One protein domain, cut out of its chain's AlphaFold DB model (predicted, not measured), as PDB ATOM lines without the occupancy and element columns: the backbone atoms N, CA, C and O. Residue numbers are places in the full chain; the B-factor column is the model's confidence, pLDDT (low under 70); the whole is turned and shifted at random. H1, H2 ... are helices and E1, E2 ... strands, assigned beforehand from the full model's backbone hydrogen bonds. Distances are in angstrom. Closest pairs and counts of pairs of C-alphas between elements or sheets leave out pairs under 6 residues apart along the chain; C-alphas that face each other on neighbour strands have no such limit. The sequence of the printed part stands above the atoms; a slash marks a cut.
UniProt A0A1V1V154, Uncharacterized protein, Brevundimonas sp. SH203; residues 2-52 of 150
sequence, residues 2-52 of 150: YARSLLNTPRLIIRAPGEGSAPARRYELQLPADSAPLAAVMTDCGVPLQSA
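AT A GLANCE: This is residues 2 to 52 of the 150 residues of an uncharacterized protein of Brevundimonas sp. SH203 (UniProt A0A1V1V154). A two-stranded hairpin, E1 and E2, reaches out as a long arm from a small loose head of two helices, H1 and H2; its turn, residues 18 to 23, sticks out free. The printed part has 51 residues, in order H1, E1, E2, H2, mixed in class, with under half in named elements. It is only just loose, close to extended, with a radius of gyration of the C-alphas of 14.5 A and spans of 42 by 21 by 20 A.

HOW THE PARTS SIT: H1, residues 2 to 5, and H2, residues 36 to 44, are near each other. E1, residues 11 to 16, and E2, residues 25 to 30, form an antiparallel hairpin at 162 degrees; N 14 and O 27 are within hydrogen-bond range at 2.9 A. E1 and H2 are apart. In H2 every O i to N i+4 pair is within hydrogen-bond range; H1 is too short for one.

IN THESE COORDINATES: H1 begins at C-alpha 2 (266.110, 223.482, 378.978). From first to last C-alpha, E1 measures 16.0 A, E2 16.4 A and H2 12.3 A, ending at C-alpha 44 (279.370, 213.258, 382.968).

THE WHOLE: The farthest C-alphas, of Ser 21 and Asp 44, are 42.2 A apart. The printed part has no cut and no long link. Confidence is under 70 at residues 2 to 3, 17 to 19 and 52.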
ATOM      1  N   TYR A   2     266.153 223.687 380.437       61.78
ATOM      2  CA  TYR A   2     266.110 223.482 378.978       61.78
ATOM      3  C   TYR A   2     266.847 222.245 378.440       61.78
ATOM      4  O   TYR A   2     266.371 221.652 377.488       61.78
ATOM      5  N   ALA A   3     267.969 221.815 379.027       67.62
ATOM      6  CA  ALA A   3     268.750 220.717 378.443       67.62
ATOM      7  C   ALA A   3     268.012 219.359 378.424       67.62
ATOM      8  O   ALA A   3     268.144 218.619 377.459       67.62
ATOM      9  N   ARG A   4     267.200 219.036 379.445       83.75
ATOM     10  CA  ARG A   4     266.488 217.740 379.509       83.75
ATOM     11  C   ARG A   4     265.327 217.642 378.533       83.75
ATOM     12  O   ARG A   4     265.045 216.552 378.049       83.75
ATOM     13  N   SER A   5     264.656 218.752 378.222       79.56
ATOM     14  CA  SER A   5     263.579 218.719 377.226       79.56
ATOM     15  C   SER A   5     264.118 218.387 375.833       79.56
ATOM     16  O   SER A   5     263.418 217.735 375.065       79.56
ATOM     17  N   LEU A   6     265.381 218.735 375.548       85.44
ATOM     18  CA  LEU A   6     266.075 218.383 374.303       85.44
ATOM     19  C   LEU A   6     266.274 216.872 374.120       85.44
ATOM     20  O   LEU A   6     266.441 216.435 372.990       85.44
ATOM     21  N   LEU A   7     266.217 216.073 375.194       87.19
ATOM     22  CA  LEU A   7     266.277 214.609 375.096       87.19
ATOM     23  C   LEU A   7     265.012 214.010 374.462       87.19
ATOM     24  O   LEU A   7     265.053 212.888 373.977       87.19
ATOM     25  N   ASN A   8     263.887 214.737 374.493       84.44
ATOM     26  CA  ASN A   8     262.564 214.198 374.160       84.44
ATOM     27  C   ASN A   8     261.800 215.034 373.119       84.44
ATOM     28  O   ASN A   8     260.625 214.776 372.865       84.44
ATOM     29  N   THR A   9     262.428 216.052 372.524       83.75
ATOM     30  CA  THR A   9     261.817 216.890 371.480       83.75
ATOM     31  C   THR A   9     262.612 216.782 370.183       83.75
ATOM     32  O   THR A   9     263.838 216.807 370.223       83.75
ATOM     33  N   PRO A  10     261.955 216.722 369.012       89.31
ATOM     34  CA  PRO A  10     262.649 216.743 367.727       89.31
ATOM     35  C   PRO A  10     263.099 218.155 367.326       89.31
ATOM     36  O   PRO A  10     263.793 218.322 366.327       89.31
ATOM     37  N   ARG A  11     262.651 219.194 368.046       88.56
ATOM     38  CA  ARG A  11     262.827 220.594 367.648       88.56
ATOM     39  C   ARG A  11     263.093 221.513 368.827       88.56
ATOM     40  O   ARG A  11     262.430 221.422 369.861       88.56
ATOM     41  N   LEU A  12     263.997 222.465 368.617       86.25
ATOM     42  CA  LEU A  12     264.260 223.579 369.521       86.25
ATOM     43  C   LEU A  12     263.815 224.890 368.870       86.25
ATOM     44  O   LEU A  12     264.296 225.263 367.802       86.25
ATOM     45  N   ILE A  13     262.910 225.610 369.535       84.81
ATOM     46  CA  ILE A  13     262.448 226.929 369.099       84.81
ATOM     47  C   ILE A  13     263.129 227.996 369.954       84.81
ATOM     48  O   ILE A  13     262.929 228.046 371.165       84.81
ATOM     49  N   ILE A  14     263.883 228.888 369.318       82.44
ATOM     50  CA  ILE A  14     264.541 230.021 369.973       82.44
ATOM     51  C   ILE A  14     263.829 231.300 369.545       82.44
ATOM     52  O   ILE A  14     263.708 231.586 368.354       82.44
ATOM     53  N   ARG A  15     263.359 232.084 370.516       79.25
ATOM     54  CA  ARG A  15     262.786 233.416 370.284       79.25
ATOM     55  C   ARG A  15     263.796 234.456 370.747       79.25
ATOM     56  O   ARG A  15     264.007 234.603 371.947       79.25
ATOM     57  N   ALA A  16     264.420 235.140 369.800       76.94
ATOM     58  CA  ALA A  16     265.320 236.244 370.083       76.94
ATOM     59  C   ALA A  16     264.518 237.557 370.076       76.94
ATOM     60  O   ALA A  16     263.800 237.811 369.100       76.94
ATOM     61  N   PRO A  17     264.597 238.380 371.137       69.69
ATOM     62  CA  PRO A  17     264.007 239.711 371.117       69.69
ATOM     63  C   PRO A  17     264.663 240.569 370.026       69.69
ATOM     64  O   PRO A  17     265.788 240.307 369.602       69.69
ATOM     65  N   GLY A  18     263.930 241.571 369.546       67.94
ATOM     66  CA  GLY A  18     264.486 242.581 368.651       67.94
ATOM     67  C   GLY A  18     265.464 243.486 369.400       67.94
ATOM     68  O   GLY A  18     265.229 243.798 370.567       67.94
ATOM     69  N   GLU A  19     266.543 243.905 368.742       68.12
ATOM     70  CA  GLU A  19     267.517 244.851 369.295       68.12
ATOM     71  C   GLU A  19     267.482 246.154 368.485       68.12
ATOM     72  O   GLU A  19     267.593 246.142 367.255       68.12
ATOM     73  N   GLY A  20     267.269 247.286 369.163       74.38
ATOM     74  CA  GLY A  20     267.071 248.579 368.507       74.38
ATOM     75  C   GLY A  20     265.861 248.570 367.564       74.38
ATOM     76  O   GLY A  20     264.730 248.367 367.998       74.38
ATOM     77  N   SER A  21     266.100 248.794 366.269       70.25
ATOM     78  CA  SER A  21     265.074 248.753 365.217       70.25
ATOM     79  C   SER A  21     264.851 247.360 364.613       70.25
ATOM     80  O   SER A  21     263.966 247.195 363.771       70.25
ATOM     81  N   ALA A  22     265.637 246.350 365.002       77.00
ATOM     82  CA  ALA A  22     265.494 245.006 364.459       77.00
ATOM     83  C   ALA A  22     264.237 244.314 365.021       77.00
ATOM     84  O   ALA A  22     263.996 244.371 366.228       77.00
ATOM     85  N   PRO A  23     263.446 243.607 364.191       78.62
ATOM     86  CA  PRO A  23     262.306 242.842 364.680       78.62
ATOM     87  C   PRO A  23     262.764 241.610 365.469       78.62
ATOM     88  O   PRO A  23     263.839 241.053 365.227       78.62
ATOM     89  N   ALA A  24     261.904 241.141 366.375       80.19
ATOM     90  CA  ALA A  24     262.098 239.866 367.053       80.19
ATOM     91  C   ALA A  24     262.183 238.714 366.038       80.19
ATOM     92  O   ALA A  24     261.468 238.692 365.033       80.19
ATOM     93  N   ARG A  25     263.048 237.735 366.313       87.06
ATOM     94  CA  ARG A  25     263.294 236.590 365.427       87.06
ATOM     95  C   ARG A  25     262.899 235.286 366.099       87.06
ATOM     96  O   ARG A  25     263.079 235.105 367.302       87.06
ATOM     97  N   ARG A  26     262.397 234.351 365.296       87.00
ATOM     98  CA  ARG A  26     262.108 232.978 365.709       87.00
ATOM     99  C   ARG A  26     262.962 232.026 364.881       87.00
ATOM    100  O   ARG A  26     262.818 231.988 363.665       87.00
ATOM    101  N   TYR A  27     263.813 231.262 365.551       88.94
ATOM    102  CA  TYR A  27     264.601 230.192 364.954       88.94
ATOM    103  C   TYR A  27     263.983 228.851 365.333       88.94
ATOM    104  O   TYR A  27     263.613 228.644 366.489       88.94
ATOM    105  N   GLU A  28     263.873 227.949 364.367       92.56
ATOM    106  CA  GLU A  28     263.477 226.561 364.584       92.56
ATOM    107  C   GLU A  28     264.648 225.678 364.166       92.56
ATOM    108  O   GLU A  28     265.033 225.652 362.998       92.56
ATOM    109  N   LEU A  29     265.251 225.008 365.142       90.19
ATOM    110  CA  LEU A  29     266.366 224.094 364.940       90.19
ATOM    111  C   LEU A  29     265.836 222.666 365.004       90.19
ATOM    112  O   LEU A  29     265.188 222.289 365.983       90.19
ATOM    113  N   GLN A  30     266.126 221.880 363.970       92.75
ATOM    114  CA  GLN A  30     265.899 220.439 364.004       92.75
ATOM    115  C   GLN A  30     266.963 219.804 364.891       92.75
ATOM    116  O   GLN A  30     268.155 220.078 364.728       92.75
ATOM    117  N   LEU A  31     266.531 218.987 365.844       89.75
ATOM    118  CA  LEU A  31     267.433 218.258 366.720       89.75
ATOM    119  C   LEU A  31     267.737 216.877 366.121       89.75
ATOM    120  O   LEU A  31     266.881 216.307 365.438       89.75
ATOM    121  N   PRO A  32     268.946 216.333 366.349       90.06
ATOM    122  CA  PRO A  32     269.262 214.963 365.970       90.06
ATOM    123  C   PRO A  32     268.260 213.977 366.578       90.06
ATOM    124  O   PRO A  32     267.855 214.133 367.728       90.06
ATOM    125  N   ALA A  33     267.893 212.944 365.816       87.25
ATOM    126  CA  ALA A  33     267.010 211.888 366.312       87.25
ATOM    127  C   ALA A  33     267.653 211.079 367.452       87.25
ATOM    128  O   ALA A  33     266.945 210.560 368.310       87.25
ATOM    129  N   ASP A  34     268.986 210.981 367.455       92.00
ATOM    130  CA  ASP A  34     269.749 210.340 368.520       92.00
ATOM    131  C   ASP A  34     270.201 211.366 369.569       92.00
ATOM    132  O   ASP A  34     271.039 212.234 369.307       92.00
ATOM    133  N   SER A  35     269.649 211.244 370.776       91.50
ATOM    134  CA  SER A  35     269.986 212.076 371.929       91.50
ATOM    135  C   SER A  35     271.085 211.477 372.819       91.50
ATOM    136  O   SER A  35     271.424 212.082 373.840       91.50
ATOM    137  N   ALA A  36     271.650 210.310 372.482       92.75
ATOM    138  CA  ALA A  36     272.669 209.640 373.293       92.75
ATOM    139  C   ALA A  36     273.904 210.516 373.590       92.75
ATOM    140  O   ALA A  36     274.334 210.540 374.748       92.75
ATOM    141  N   PRO A  37     274.441 211.311 372.636       92.94
ATOM    142  CA  PRO A  37     275.572 212.193 372.926       92.94
ATOM    143  C   PRO A  37     275.245 213.254 373.986       92.94
ATOM    144  O   PRO A  37     276.064 213.542 374.857       92.94
ATOM    145  N   LEU A  38     274.029 213.809 373.957       90.56
ATOM    146  CA  LEU A  38     273.585 214.790 374.947       90.56
ATOM    147  C   LEU A  38     273.425 214.144 376.329       90.56
ATOM    148  O   LEU A  38     273.886 214.702 377.325       90.56
ATOM    149  N   ALA A  39     272.822 212.954 376.394       92.38
ATOM    150  CA  ALA A  39     272.666 212.214 377.644       92.38
ATOM    151  C   ALA A  39     274.021 211.872 378.292       92.38
ATOM    152  O   ALA A  39     274.159 211.963 379.516       92.38
ATOM    153  N   ALA A  40     275.032 211.538 377.482       94.12
ATOM    154  CA  ALA A  40     276.389 211.277 377.958       94.12
ATOM    155  C   ALA A  40     277.005 212.517 378.626       94.12
ATOM    156  O   ALA A  40     277.444 212.431 379.770       94.12
ATOM    157  N   VAL A  41     276.951 213.683 377.967       93.94
ATOM    158  CA  VAL A  41     277.456 214.954 378.528       93.94
ATOM    159  C   VAL A  41     276.748 215.313 379.834       93.94
ATOM    160  O   VAL A  41     277.384 215.720 380.802       93.94
ATOM    161  N   MET A  42     275.425 215.149 379.886       92.25
ATOM    162  CA  MET A  42     274.649 215.441 381.092       92.25
ATOM    163  C   MET A  42     275.061 214.549 382.263       92.25
ATOM    164  O   MET A  42     275.256 215.054 383.366       92.25
ATOM    165  N   THR A  43     275.229 213.252 382.009       93.94
ATOM    166  CA  THR A  43     275.649 212.276 383.022       93.94
ATOM    167  C   THR A  43     277.054 212.580 383.534       93.94
ATOM    168  O   THR A  43     277.261 212.604 384.746       93.94
ATOM    169  N   ASP A  44     277.990 212.884 382.632       96.81
ATOM    170  CA  ASP A  44     279.370 213.258 382.968       96.81
ATOM    171  C   ASP A  44     279.422 214.523 383.844       96.81
ATOM    172  O   ASP A  44     280.152 214.599 384.829       96.81
ATOM    173  N   CYS A  45     278.541 215.486 383.568       93.81
ATOM    174  CA  CYS A  45     278.387 216.706 384.361       93.81
ATOM    175  C   CYS A  45     277.537 216.529 385.640       93.81
ATOM    176  O   CYS A  45     277.203 217.523 386.290       93.81
ATOM    177  N   GLY A  46     277.125 215.305 385.992       90.88
ATOM    178  CA  GLY A  46     276.287 215.029 387.167       90.88
ATOM    179  C   GLY A  46     274.867 215.603 387.086       90.88
ATOM    180  O   GLY A  46     274.199 215.776 388.107       90.88
ATOM    181  N   VAL A  47     274.383 215.924 385.885       86.88
ATOM    182  CA  VAL A  47     273.018 216.402 385.656       86.88
ATOM    183  C   VAL A  47     272.099 215.190 385.475       86.88
ATOM    184  O   VAL A  47     272.257 214.449 384.505       86.88
ATOM    185  N   PRO A  48     271.092 214.985 386.345       85.88
ATOM    186  CA  PRO A  48     270.198 213.840 386.211       85.88
ATOM    187  C   PRO A  48     269.378 213.956 384.922       85.88
ATOM    188  O   PRO A  48     268.921 215.049 384.580       85.88
ATOM    189  N   LEU A  49     269.175 212.838 384.221       87.25
ATOM    190  CA  LEU A  49     268.408 212.794 382.965       87.25
ATOM    191  C   LEU A  49     266.898 212.981 383.181       87.25
ATOM    192  O   LEU A  49     266.191 213.389 382.266       87.25
ATOM    193  N   GLN A  50     266.419 212.729 384.400       82.88
ATOM    194  CA  GLN A  50     265.036 212.940 384.817       82.88
ATOM    195  C   GLN A  50     264.999 213.816 386.070       82.88
ATOM    196  O   GLN A  50     265.804 213.637 386.985       82.88
ATOM    197  N   SER A  51     264.051 214.747 386.134       76.38
ATOM    198  CA  SER A  51     263.740 215.496 387.349       76.38
ATOM    199  C   SER A  51     262.233 215.622 387.528       76.38
ATOM    200  O   SER A  51     261.516 215.958 386.588       76.38
ATOM    201  N   ALA A  52     261.751 215.454 388.762       69.88
ATOM    202  CA  ALA A  52     260.352 215.719 389.104       69.88
ATOM    203  C   ALA A  52     259.931 217.162 388.762       69.88
ATOM    204  O   ALA A  52     258.775 217.415 388.432       69.88
TER     205      ALA A  52